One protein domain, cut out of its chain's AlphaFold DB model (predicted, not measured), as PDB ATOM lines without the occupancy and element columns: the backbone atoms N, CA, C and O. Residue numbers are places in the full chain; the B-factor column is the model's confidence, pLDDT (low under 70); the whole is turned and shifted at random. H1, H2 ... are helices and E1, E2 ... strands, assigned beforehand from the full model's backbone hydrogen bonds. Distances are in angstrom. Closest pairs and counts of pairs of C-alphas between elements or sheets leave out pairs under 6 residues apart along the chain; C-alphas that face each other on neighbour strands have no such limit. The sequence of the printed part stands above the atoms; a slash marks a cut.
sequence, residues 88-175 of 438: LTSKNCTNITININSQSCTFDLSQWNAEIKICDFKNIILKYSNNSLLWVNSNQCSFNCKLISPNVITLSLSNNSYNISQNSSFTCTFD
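Overview. This is residues 88 to 175 of the 438 residues of an uncharacterized protein of Enterocytozoon bieneusi (strain H348) (UniProt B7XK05). A strongly twisted, curled sheet of five strands, E2 E1 E9 E6 E3, is partly covered by the crossed hairpin E7 and E8, making a small, uneven sandwich, two sheets face to face. A second hairpin, E4 and E5, lies at the far end of the long axis, apart from the other named elements. The printed part has 88 residues, with strands E1 and E2, helix H1, then strands E3 to E9 along the chain; the three sheets are antiparallel and the class is mostly strand. It is compact, with a radius of gyration of the C-alphas of 13.2 A, yet elongated, spanning 38 by 25 by 23 A.

Arrangement. E1, residues 95 to 100, and E2, residues 103 to 108, form a hairpin, with N 98 and O 105 2.8 A apart, within hydrogen-bond range. H1, residues 109 to 112, only grazes the sheet; it is too short for an O i to N i+4 pair, and its one O i to N i+3 pair is not within range. E3, residues 115 to 118, is an edge strand, as is E2. E4, residues 124 to 129, and E5, residues 132 to 135, form a hairpin, with N 127 and O 134 at 2.6 A. E6, residues 141 to 149, bends by 60 degrees at residue 144 and is antiparallel to E3, with N 146 and O 117 at 2.8 A. E7, residues 152 to 157, and E8, residues 160 to 165, form a hairpin, with N 155 and O 162 at 2.8 A. E9, residues 169 to 174, is antiparallel to E6, with N 172 and O 143 at 2.8 A, and to E1, with N 173 and O 97 at 2.7 A. The strands of the two face to face sheets stand at 58 degrees; the closest C-alphas of E2 and E7 are those of Cys 105 and Leu 157, 7.0 A apart, and of E6 and E8 those of Leu 147 and Ser 165, 6.9 A apart.

Along the chain. E1 begins at C-alpha 95, (192.947, 360.402, 268.625). From first to last C-alpha, E1 and E4 each measure 15.9 A, E2 16.6 A, E7 15.7 A and E8 16.1 A. E6 is the longest strand by residues, with 9, and measures 22.3 A. H1, E3 and E5, four residues each, measure 5.4, 10.0 and 9.8 A. E9, 16.1 A, ends at C-alpha 174, (197.013, 354.790, 263.299).

Size, cuts and confidence. The two C-alphas farthest apart, those of Asn 131 and Asn 159, are 40.8 A apart. The printed part has no cut, and the nine links between named elements are tight. Mean pLDDT of the printed part is 72.1; 30 residues are under 70, among them residues 120 to 142.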
ATOM      1  N   LEU A  88     187.848 362.417 258.587       74.94
ATOM      2  CA  LEU A  88     187.901 362.083 259.999       74.94
ATOM      3  C   LEU A  88     187.459 363.289 260.820       74.94
ATOM      4  O   LEU A  88     187.911 364.407 260.588       74.94
ATOM      5  N   THR A  89     186.592 363.027 261.788       75.94
ATOM      6  CA  THR A  89     186.113 363.987 262.787       75.94
ATOM      7  C   THR A  89     186.102 363.291 264.145       75.94
ATOM      8  O   THR A  89     186.167 362.059 264.196       75.94
ATOM      9  N   SER A  90     185.926 364.049 265.229       72.69
ATOM     10  CA  SER A  90     185.813 363.517 266.597       72.69
ATOM     11  C   SER A  90     184.707 362.466 266.784       72.69
ATOM     12  O   SER A  90     184.765 361.672 267.718       72.69
ATOM     13  N   LYS A  91     183.716 362.412 265.883       66.00
ATOM     14  CA  LYS A  91     182.665 361.379 265.871       66.00
ATOM     15  C   LYS A  91     183.165 360.012 265.404       66.00
ATOM     16  O   LYS A  91     182.586 358.995 265.770       66.00
ATOM     17  N   ASN A  92     184.199 360.003 264.567       61.97
ATOM     18  CA  ASN A  92     184.669 358.824 263.844       61.97
ATOM     19  C   ASN A  92     186.029 358.337 264.353       61.97
ATOM     20  O   ASN A  92     186.375 357.175 264.178       61.97
ATOM     21  N   CYS A  93     186.823 359.232 264.930       68.44
ATOM     22  CA  CYS A  93     188.140 358.952 265.474       68.44
ATOM     23  C   CYS A  93     188.428 360.008 266.543       68.44
ATOM     24  O   CYS A  93     188.248 361.196 266.285       68.44
ATOM     25  N   THR A  94     188.833 359.582 267.738       71.06
ATOM     26  CA  THR A  94     189.130 360.494 268.851       71.06
ATOM     27  C   THR A  94     190.562 360.996 268.792       71.06
ATOM     28  O   THR A  94     190.780 362.199 268.832       71.06
ATOM     29  N   ASN A  95     191.523 360.091 268.612       75.62
ATOM     30  CA  ASN A  95     192.947 360.402 268.625       75.62
ATOM     31  C   ASN A  95     193.616 359.946 267.332       75.62
ATOM     32  O   ASN A  95     193.355 358.849 266.843       75.62
ATOM     33  N   ILE A  96     194.530 360.761 266.815       76.06
ATOM     34  CA  ILE A  96     195.391 360.405 265.685       76.06
ATOM     35  C   ILE A  96     196.835 360.674 266.095       76.06
ATOM     36  O   ILE A  96     197.135 361.672 266.749       76.06
ATOM     37  N   THR A  97     197.750 359.798 265.690       79.31
ATOM     38  CA  THR A  97     199.184 360.017 265.894       79.31
ATOM     39  C   THR A  97     199.793 360.607 264.631       79.31
ATOM     40  O   THR A  97     199.538 360.112 263.540       79.31
ATOM     41  N   ILE A  98     200.605 361.653 264.741       81.38
ATOM     42  CA  ILE A  98     201.367 362.232 263.627       81.38
ATOM     43  C   ILE A  98     202.844 362.041 263.924       81.38
ATOM     44  O   ILE A  98     203.298 362.322 265.032       81.38
ATOM     45  N   ASN A  99     203.599 361.616 262.915       75.06
ATOM     46  CA  ASN A  99     205.050 361.553 263.000       75.06
ATOM     47  C   ASN A  99     205.659 362.822 262.398       75.06
ATOM     48  O   ASN A  99     205.502 363.091 261.208       75.06
ATOM     49  N   ILE A 100     206.363 363.591 263.225       75.44
ATOM     50  CA  ILE A 100     207.043 364.837 262.861       75.44
ATOM     51  C   ILE A 100     208.513 364.681 263.250       75.44
ATOM     52  O   ILE A 100     208.820 364.472 264.419       75.44
ATOM     53  N   ASN A 101     209.438 364.780 262.290       70.00
ATOM     54  CA  ASN A 101     210.889 364.748 262.540       70.00
ATOM     55  C   ASN A 101     211.356 363.579 263.439       70.00
ATOM     56  O   ASN A 101     212.182 363.759 264.329       70.00
ATOM     57  N   SER A 102     210.831 362.372 263.200       68.38
ATOM     58  CA  SER A 102     211.112 361.152 263.986       68.38
ATOM     59  C   SER A 102     210.536 361.130 265.412       68.38
ATOM     60  O   SER A 102     210.851 360.225 266.179       68.38
ATOM     61  N   GLN A 103     209.671 362.085 265.767       73.69
ATOM     62  CA  GLN A 103     208.894 362.095 267.006       73.69
ATOM     63  C   GLN A 103     207.408 361.877 266.699       73.69
ATOM     64  O   GLN A 103     206.850 362.509 265.803       73.69
ATOM     65  N   SER A 104     206.758 360.990 267.449       76.69
ATOM     66  CA  SER A 104     205.317 360.744 267.356       76.69
ATOM     67  C   SER A 104     204.559 361.634 268.340       76.69
ATOM     68  O   SER A 104     204.837 361.598 269.539       76.69
ATOM     69  N   CYS A 105     203.578 362.394 267.861       79.69
ATOM     70  CA  CYS A 105     202.680 363.197 268.687       79.69
ATOM     71  C   CYS A 105     201.240 362.717 268.491       79.69
ATOM     72  O   CYS A 105     200.761 362.647 267.360       79.69
ATOM     73  N   THR A 106     200.556 362.371 269.582       80.06
ATOM     74  CA  THR A 106     199.130 362.018 269.543       80.06
ATOM     75  C   THR A 106     198.311 363.279 269.764       80.06
ATOM     76  O   THR A 106     198.533 363.983 270.747       80.06
ATOM     77  N   PHE A 107     197.371 363.565 268.870       81.00
ATOM     78  CA  PHE A 107     196.464 364.697 269.001       81.00
ATOM     79  C   PHE A 107     195.008 364.224 269.015       81.00
ATOM     80  O   PHE A 107     194.624 363.317 268.274       81.00
ATOM     81  N   ASP A 108     194.212 364.857 269.874       82.75
ATOM     82  CA  ASP A 108     192.782 364.597 270.034       82.75
ATOM     83  C   ASP A 108     191.983 365.504 269.086       82.75
ATOM     84  O   ASP A 108     192.067 366.733 269.167       82.75
ATOM     85  N   LEU A 109     191.199 364.921 268.173       80.94
ATOM     86  CA  LEU A 109     190.388 365.697 267.230       80.94
ATOM     87  C   LEU A 109     189.286 366.498 267.928       80.94
ATOM     88  O   LEU A 109     188.869 367.530 267.402       80.94
ATOM     89  N   SER A 110     188.784 366.029 269.074       82.56
ATOM     90  CA  SER A 110     187.689 366.683 269.795       82.56
ATOM     91  C   SER A 110     188.124 368.001 270.427       82.56
ATOM     92  O   SER A 110     187.398 368.985 270.332       82.56
ATOM     93  N   GLN A 111     189.340 368.056 270.979       83.81
ATOM     94  CA  GLN A 111     189.893 369.273 271.580       83.81
ATOM     95  C   GLN A 111     190.033 370.411 270.565       83.81
ATOM     96  O   GLN A 111     189.840 371.577 270.902       83.81
ATOM     97  N   TRP A 112     190.349 370.068 269.316       80.69
ATOM     98  CA  TRP A 112     190.635 371.034 268.256       80.69
ATOM     99  C   TRP A 112     189.477 371.233 267.275       80.69
ATOM    100  O   TRP A 112     189.617 372.024 266.345       80.69
ATOM    101  N   ASN A 113     188.354 370.522 267.450       82.69
ATOM    102  CA  ASN A 113     187.286 370.412 266.444       82.69
ATOM    103  C   ASN A 113     187.851 370.147 265.038       82.69
ATOM    104  O   ASN A 113     187.472 370.789 264.056       82.69
ATOM    105  N   ALA A 114     188.816 369.227 264.967       83.75
ATOM    106  CA  ALA A 114     189.579 368.988 263.758       83.75
ATOM    107  C   ALA A 114     188.794 368.132 262.755       83.75
ATOM    108  O   ALA A 114     188.202 367.109 263.106       83.75
ATOM    109  N   GLU A 115     188.856 368.524 261.486       86.50
ATOM    110  CA  GLU A 115     188.391 367.744 260.345       86.50
ATOM    111  C   GLU A 115     189.585 367.413 259.457       86.50
ATOM    112  O   GLU A 115     190.301 368.308 259.005       86.50
ATOM    113  N   ILE A 116     189.825 366.126 259.209       81.69
ATOM    114  CA  ILE A 116     191.032 365.667 258.516       81.69
ATOM    115  C   ILE A 116     190.662 364.752 257.365       81.69
ATOM    116  O   ILE A 116     190.032 363.718 257.546       81.69
ATOM    117  N   LYS A 117     191.100 365.108 256.165       85.12
ATOM    118  CA  LYS A 117     190.854 364.356 254.939       85.12
ATOM    119  C   LYS A 117     191.971 363.348 254.690       85.12
ATOM    120  O   LYS A 117     193.119 363.749 254.513       85.12
ATOM    121  N   ILE A 118     191.644 362.061 254.601       74.88
ATOM    122  CA  ILE A 118     192.601 361.017 254.202       74.88
ATOM    123  C   ILE A 118     192.753 361.056 252.679       74.88
ATOM    124  O   ILE A 118     191.778 360.893 251.953       74.88
ATOM    125  N   CYS A 119     193.970 361.261 252.183       74.31
ATOM    126  CA  CYS A 119     194.257 361.366 250.751       74.31
ATOM    127  C   CYS A 119     194.498 359.998 250.090       74.31
ATOM    128  O   CYS A 119     194.056 359.787 248.962       74.31
ATOM    129  N   ASP A 120     195.103 359.048 250.810       66.50
ATOM    130  CA  ASP A 120     195.492 357.728 250.279       66.50
ATOM    131  C   ASP A 120     194.478 356.628 250.630       66.50
ATOM    132  O   ASP A 120     194.810 355.536 251.086       66.50
ATOM    133  N   PHE A 121     193.196 356.924 250.438       59.94
ATOM    134  CA  PHE A 121     192.090 356.097 250.924       59.94
ATOM    135  C   PHE A 121     191.725 354.905 250.024       59.94
ATOM    136  O   PHE A 121     190.864 354.105 250.379       59.94
ATOM    137  N   LYS A 122     192.339 354.786 248.840       50.62
ATOM    138  CA  LYS A 122     191.900 353.860 247.778       50.62
ATOM    139  C   LYS A 122     192.095 352.369 248.100       50.62
ATOM    140  O   LYS A 122     191.490 351.548 247.426       50.62
ATOM    141  N   ASN A 123     192.891 352.035 249.119       48.25
ATOM    142  CA  ASN A 123     193.238 350.657 249.499       48.25
ATOM    143  C   ASN A 123     192.988 350.373 250.995       48.25
ATOM    144  O   ASN A 123     193.711 349.593 251.613       48.25
ATOM    145  N   ILE A 124     192.008 351.041 251.609       53.25
ATOM    146  CA  ILE A 124     191.710 350.875 253.037       53.25
ATOM    147  C   ILE A 124     191.063 349.507 253.295       53.25
ATOM    148  O   ILE A 124     189.982 349.214 252.778       53.25
ATOM    149  N   ILE A 125     191.709 348.698 254.142       52.41
ATOM    150  CA  ILE A 125     191.198 347.404 254.612       52.41
ATOM    151  C   ILE A 125     190.730 347.537 256.059       52.41
ATOM    152  O   ILE A 125     191.520 347.825 256.962       52.41
ATOM    153  N   LEU A 126     189.447 347.268 256.271       52.78
ATOM    154  CA  LEU A 126     188.795 347.211 257.567       52.78
ATOM    155  C   LEU A 126     188.343 345.786 257.929       52.78
ATOM    156  O   LEU A 126     188.294 344.896 257.096       52.78
ATOM    157  N   LYS A 127     188.036 345.545 259.197       52.38
ATOM    158  CA  LYS A 127     187.571 344.313 259.824       52.38
ATOM    159  C   LYS A 127     186.238 344.618 260.459       52.38
ATOM    160  O   LYS A 127     186.122 345.620 261.154       52.38
ATOM    161  N   TYR A 128     185.265 343.736 260.320       50.78
ATOM    162  CA  TYR A 128     184.109 343.819 261.194       50.78
ATOM    163  C   TYR A 128     184.444 343.322 262.600       50.78
ATOM    164  O   TYR A 128     184.922 342.197 262.753       50.78
ATOM    165  N   SER A 129     184.155 344.104 263.634       51.06
ATOM    166  CA  SER A 129     184.221 343.627 265.016       51.06
ATOM    167  C   SER A 129     183.302 344.456 265.901       51.06
ATOM    168  O   SER A 129     183.340 345.673 265.824       51.06
ATOM    169  N   ASN A 130     182.505 343.825 266.768       52.62
ATOM    170  CA  ASN A 130     181.682 344.513 267.777       52.62
ATOM    171  C   ASN A 130     180.887 345.719 267.231       52.62
ATOM    172  O   ASN A 130     180.894 346.793 267.824       52.62
ATOM    173  N   ASN A 131     180.220 345.554 266.086       50.03
ATOM    174  CA  ASN A 131     179.431 346.598 265.412       50.03
ATOM    175  C   ASN A 131     180.207 347.784 264.850       50.03
ATOM    176  O   ASN A 131     179.592 348.725 264.356       50.03
ATOM    177  N   SER A 132     181.530 347.714 264.843       47.91
ATOM    178  CA  SER A 132     182.393 348.700 264.218       47.91
ATOM    179  C   SER A 132     183.232 348.072 263.109       47.91
ATOM    180  O   SER A 132     183.463 346.859 263.047       47.91
ATOM    181  N   LEU A 133     183.647 348.923 262.177       50.84
ATOM    182  CA  LEU A 133     184.680 348.602 261.209       50.84
ATOM    183  C   LEU A 133     186.012 349.041 261.823       50.84
ATOM    184  O   LEU A 133     186.174 350.211 262.144       50.84
ATOM    185  N   LEU A 134     186.929 348.107 262.036       52.06
ATOM    186  CA  LEU A 134     188.265 348.336 262.595       52.06
ATOM    187  C   LEU A 134     189.317 348.219 261.501       52.06
ATOM    188  O   LEU A 134     189.081 347.532 260.528       52.06
ATOM    189  N   TRP A 135     190.499 348.798 261.637       56.84
ATOM    190  CA  TRP A 135     191.575 348.561 260.667       56.84
ATOM    191  C   TRP A 135     192.147 347.141 260.771       56.84
ATOM    192  O   TRP A 135     192.163 346.548 261.847       56.84
ATOM    193  N   VAL A 136     192.606 346.582 259.645       48.09
ATOM    194  CA  VAL A 136     193.120 345.191 259.583       48.09
ATOM    195  C   VAL A 136     194.633 345.098 259.626       48.09
ATOM    196  O   VAL A 136     195.166 344.024 259.897       48.09
ATOM    197  N   ASN A 137     195.349 346.187 259.359       49.69
ATOM    198  CA  ASN A 137     196.793 346.077 259.244       49.69
ATOM    199  C   ASN A 137     197.432 345.897 260.628       49.69
ATOM    200  O   ASN A 137     197.237 346.715 261.524       49.69
ATOM    201  N   SER A 138     198.197 344.818 260.795       40.12
ATOM    202  CA  SER A 138     198.909 344.499 262.039       40.12
ATOM    203  C   SER A 138     200.118 345.408 262.284       40.12
ATOM    204  O   SER A 138     200.637 345.445 263.395       40.12
ATOM    205  N   ASN A 139     200.551 346.146 261.257       45.16
ATOM    206  CA  ASN A 139     201.645 347.109 261.319       45.16
ATOM    207  C   ASN A 139     201.074 348.521 261.115       45.16
ATOM    208  O   ASN A 139     200.175 348.690 260.291       45.16
ATOM    209  N   GLN A 140     201.597 349.505 261.863       52.88
ATOM    210  CA  GLN A 140     201.185 350.919 261.847       52.88
ATOM    211  C   GLN A 140     200.720 351.381 260.458       52.88
ATOM    212  O   GLN A 140     201.489 351.397 259.496       52.88
ATOM    213  N   CYS A 141     199.451 351.774 260.359       60.47
ATOM    214  CA  CYS A 141     198.885 352.298 259.125       60.47
ATOM    215  C   CYS A 141     199.222 353.784 259.003       60.47
ATOM    216  O   CYS A 141     198.636 354.606 259.706       60.47
ATOM    217  N   SER A 142     200.152 354.131 258.113       67.88
ATOM    218  CA  SER A 142     200.469 355.518 257.766       67.88
ATOM    219  C   SER A 142     199.681 355.977 256.537       67.88
ATOM    220  O   SER A 142     199.792 355.356 255.481       67.88
ATOM    221  N   PHE A 143     198.945 357.083 256.639       71.62
ATOM    222  CA  PHE A 143     198.228 357.702 255.520       71.62
ATOM    223  C   PHE A 143     198.624 359.161 255.351       71.62
ATOM    224  O   PHE A 143     198.780 359.881 256.339       71.62
ATOM    225  N   ASN A 144     198.687 359.634 254.106       78.25
ATOM    226  CA  ASN A 144     198.724 361.069 253.867       78.25
ATOM    227  C   ASN A 144     197.355 361.686 254.164       78.25
ATOM    228  O   ASN A 144     196.318 361.230 253.677       78.25
ATOM    229  N   CYS A 145     197.375 362.747 254.956       83.50
ATOM    230  CA  CYS A 145     196.229 363.469 255.471       83.50
ATOM    231  C   CYS A 145     196.321 364.948 255.099       83.50
ATOM    232  O   CYS A 145     197.415 365.487 254.947       83.50
ATOM    233  N   LYS A 146     195.171 365.618 254.999       88.56
ATOM    234  CA  LYS A 146     195.070 367.078 254.892       88.56
ATOM    235  C   LYS A 146     194.147 367.633 255.959       88.56
ATOM    236  O   LYS A 146     193.057 367.102 256.157       88.56
ATOM    237  N   LEU A 147     194.558 368.724 256.596       88.56
ATOM    238  CA  LEU A 147     193.711 369.441 257.545       88.56
ATOM    239  C   LEU A 147     192.635 370.220 256.781       88.56
ATOM    240  O   LEU A 147     192.965 371.046 255.938       88.56
ATOM    241  N   ILE A 148     191.363 369.960 257.056       89.38
ATOM    242  CA  ILE A 148     190.229 370.698 256.482       89.38
ATOM    243  C   ILE A 148     189.787 371.815 257.427       89.38
ATOM    244  O   ILE A 148     189.485 372.913 256.968       89.38
ATOM    245  N   SER A 149     189.800 371.559 258.733       86.38
ATOM    246  CA  SER A 149     189.465 372.516 259.792       86.38
ATOM    247  C   SER A 149     190.185 372.106 261.082       86.38
ATOM    248  O   SER A 149     190.352 370.901 261.273       86.38
ATOM    249  N   PRO A 150     190.601 373.025 261.976       86.44
ATOM    250  CA  PRO A 150     190.579 374.491 261.855       86.44
ATOM    251  C   PRO A 150     191.699 375.035 260.943       86.44
ATOM    252  O   PRO A 150     192.429 374.272 260.313       86.44
ATOM    253  N   ASN A 151     191.845 376.365 260.857       87.44
ATOM    254  CA  ASN A 151     192.846 377.012 259.992       87.44
ATOM    255  C   ASN A 151     194.293 376.623 260.332       87.44
ATOM    256  O   ASN A 151     195.132 376.513 259.438       87.44
ATOM    257  N   VAL A 152     194.593 376.455 261.622       88.19
ATOM    258  CA  VAL A 152     195.894 376.010 262.127       88.19
ATOM    259  C   VAL A 152     195.674 375.178 263.388       88.19
ATOM    260  O   VAL A 152     194.886 375.568 264.249       88.19
ATOM    261  N   ILE A 153     196.392 374.064 263.508       85.88
ATOM    262  CA  ILE A 153     196.563 373.314 264.758       85.88
ATOM    263  C   ILE A 153     198.009 373.484 265.215       85.88
ATOM    264  O   ILE A 153     198.928 373.266 264.425       85.88
ATOM    265  N   THR A 154     198.207 373.829 266.486       85.81
ATOM    266  CA  THR A 154     199.536 373.972 267.091       85.81
ATOM    267  C   THR A 154     199.776 372.823 268.058       85.81
ATOM    268  O   THR A 154     199.186 372.775 269.134       85.81
ATOM    269  N   LEU A 155     200.656 371.898 267.686       82.31
ATOM    270  CA  LEU A 155     201.031 370.756 268.514       82.31
ATOM    271  C   LEU A 155     202.286 371.082 269.321       82.31
ATOM    272  O   LEU A 155     203.299 371.496 268.757       82.31
ATOM    273  N   SER A 156     202.235 370.871 270.634       76.44
ATOM    274  CA  SER A 156     203.402 370.949 271.510       76.44
ATOM    275  C   SER A 156     204.180 369.631 271.469       76.44
ATOM    276  O   SER A 156     203.710 368.592 271.925       76.44
ATOM    277  N   LEU A 157     205.396 369.672 270.930       76.44
ATOM    278  CA  LEU A 157     206.404 368.628 271.090       76.44
ATOM    279  C   LEU A 157     207.355 369.035 272.221       76.44
ATOM    280  O   LEU A 157     207.495 370.220 272.513       76.44
ATOM    281  N   SER A 158     208.016 368.050 272.834       70.00
ATOM    282  CA  SER A 158     208.883 368.201 274.021       70.00
ATOM    283  C   SER A 158     209.665 369.523 274.110       70.00
ATOM    284  O   SER A 158     209.626 370.156 275.158       70.00
ATOM    285  N   ASN A 159     210.294 369.968 273.012       67.38
ATOM    286  CA  ASN A 159     211.055 371.224 272.962       67.38
ATOM    287  C   ASN A 159     210.633 372.206 271.847       67.38
ATOM    288  O   ASN A 159     211.261 373.249 271.718       67.38
ATOM    289  N   ASN A 160     209.614 371.900 271.034       72.12
ATOM    290  CA  ASN A 160     209.218 372.708 269.869       72.12
ATOM    291  C   ASN A 160     207.697 372.717 269.687       72.12
ATOM    292  O   ASN A 160     207.022 371.750 270.023       72.12
ATOM    293  N   SER A 161     207.151 373.764 269.076       78.62
ATOM    294  CA  SER A 161     205.789 373.729 268.540       78.62
ATOM    295  C   SER A 161     205.810 373.381 267.053       78.62
ATOM    296  O   SER A 161     206.713 373.780 266.315       78.62
ATOM    297  N   TYR A 162     204.813 372.625 266.606       83.38
ATOM    298  CA  TYR A 162     204.604 372.330 265.195       83.38
ATOM    299  C   TYR A 162     203.217 372.789 264.767       83.38
ATOM    300  O   TYR A 162     202.213 372.394 265.362       83.38
ATOM    301  N   ASN A 163     203.171 373.611 263.723       87.00
ATOM    302  CA  ASN A 163     201.929 374.153 263.191       87.00
ATOM    303  C   ASN A 163     201.507 373.360 261.954       87.00
ATOM    304  O   ASN A 163     202.232 373.313 260.962       87.00
ATOM    305  N   ILE A 164     200.307 372.791 261.993       85.00
ATOM    306  CA  ILE A 164     199.646 372.191 260.835       85.00
ATOM    307  C   ILE A 164     198.657 373.219 260.313       85.00
ATOM    308  O   ILE A 164     197.660 373.502 260.972       85.00
ATOM    309  N   SER A 165     198.926 373.796 259.148       88.25
ATOM    310  CA  SER A 165     198.002 374.724 258.498       88.25
ATOM    311  C   SER A 165     196.925 373.986 257.702       88.25
ATOM    312  O   SER A 165     197.105 372.847 257.263       88.25
ATOM    313  N   GLN A 166     195.789 374.639 257.487       90.81
ATOM    314  CA  GLN A 166     194.720 374.135 256.633       90.81
ATOM    315  C   GLN A 166     195.255 373.792 255.240       90.81
ATOM    316  O   GLN A 166     196.080 374.508 254.674       90.81
ATOM    317  N   ASN A 167     194.781 372.684 254.683       85.25
ATOM    318  CA  ASN A 167     195.196 372.087 253.416       85.25
ATOM    319  C   ASN A 167     196.661 371.622 253.343       85.25
ATOM    320  O   ASN A 167     197.043 371.028 252.326       85.25
ATOM    321  N   SER A 168     197.466 371.819 254.395       85.06
ATOM    322  CA  SER A 168     198.798 371.220 254.476       85.06
ATOM    323  C   SER A 168     198.688 369.700 254.546       85.06
ATOM    324  O   SER A 168     197.745 369.150 255.120       85.06
ATOM    325  N   SER A 169     199.634 369.026 253.891       84.56
ATOM    326  CA  SER A 169     199.694 367.567 253.879       84.56
ATOM    327  C   SER A 169     200.625 367.090 254.985       84.56
ATOM    328  O   SER A 169     201.737 367.596 255.112       84.56
ATOM    329  N   PHE A 170     200.176 366.122 255.771       83.62
ATOM    330  CA  PHE A 170     200.959 365.493 256.833       83.62
ATOM    331  C   PHE A 170     200.623 364.006 256.911       83.62
ATOM    332  O   PHE A 170     199.582 363.572 256.420       83.62
ATOM    333  N   THR A 171     201.498 363.210 257.514       83.19
ATOM    334  CA  THR A 171     201.284 361.765 257.629       83.19
ATOM    335  C   THR A 171     200.639 361.433 258.969       83.19
ATOM    336  O   THR A 171     201.235 361.645 260.025       83.19
ATOM    337  N   CYS A 172     199.426 360.889 258.925       76.94
ATOM    338  CA  CYS A 172     198.769 360.294 260.081       76.94
ATOM    339  C   CYS A 172     199.206 358.839 260.218       76.94
ATOM    340  O   CYS A 172     199.185 358.097 259.241       76.94
ATOM    341  N   THR A 173     199.519 358.408 261.429       72.56
ATOM    342  CA  THR A 173     199.706 357.010 261.805       72.56
ATOM    343  C   THR A 173     198.604 356.582 262.757       72.56
ATOM    344  O   THR A 173     198.317 357.262 263.742       72.56
ATOM    345  N   PHE A 174     197.993 355.447 262.447       65.50
ATOM    346  CA  PHE A 174     197.013 354.790 263.299       65.50
ATOM    347  C   PHE A 174     197.690 353.588 263.941       65.50
ATOM    348  O   PHE A 174     198.278 352.752 263.244       65.50
ATOM    349  N   ASP A 175     197.643 353.525 265.269       56.62
ATOM    350  CA  ASP A 175     198.039 352.316 265.978       56.62
ATOM    351  C   ASP A 175     196.956 351.236 265.817       56.62
ATOM    352  O   ASP A 175     195.810 351.510 265.450       56.62
TER     353      ASP A 175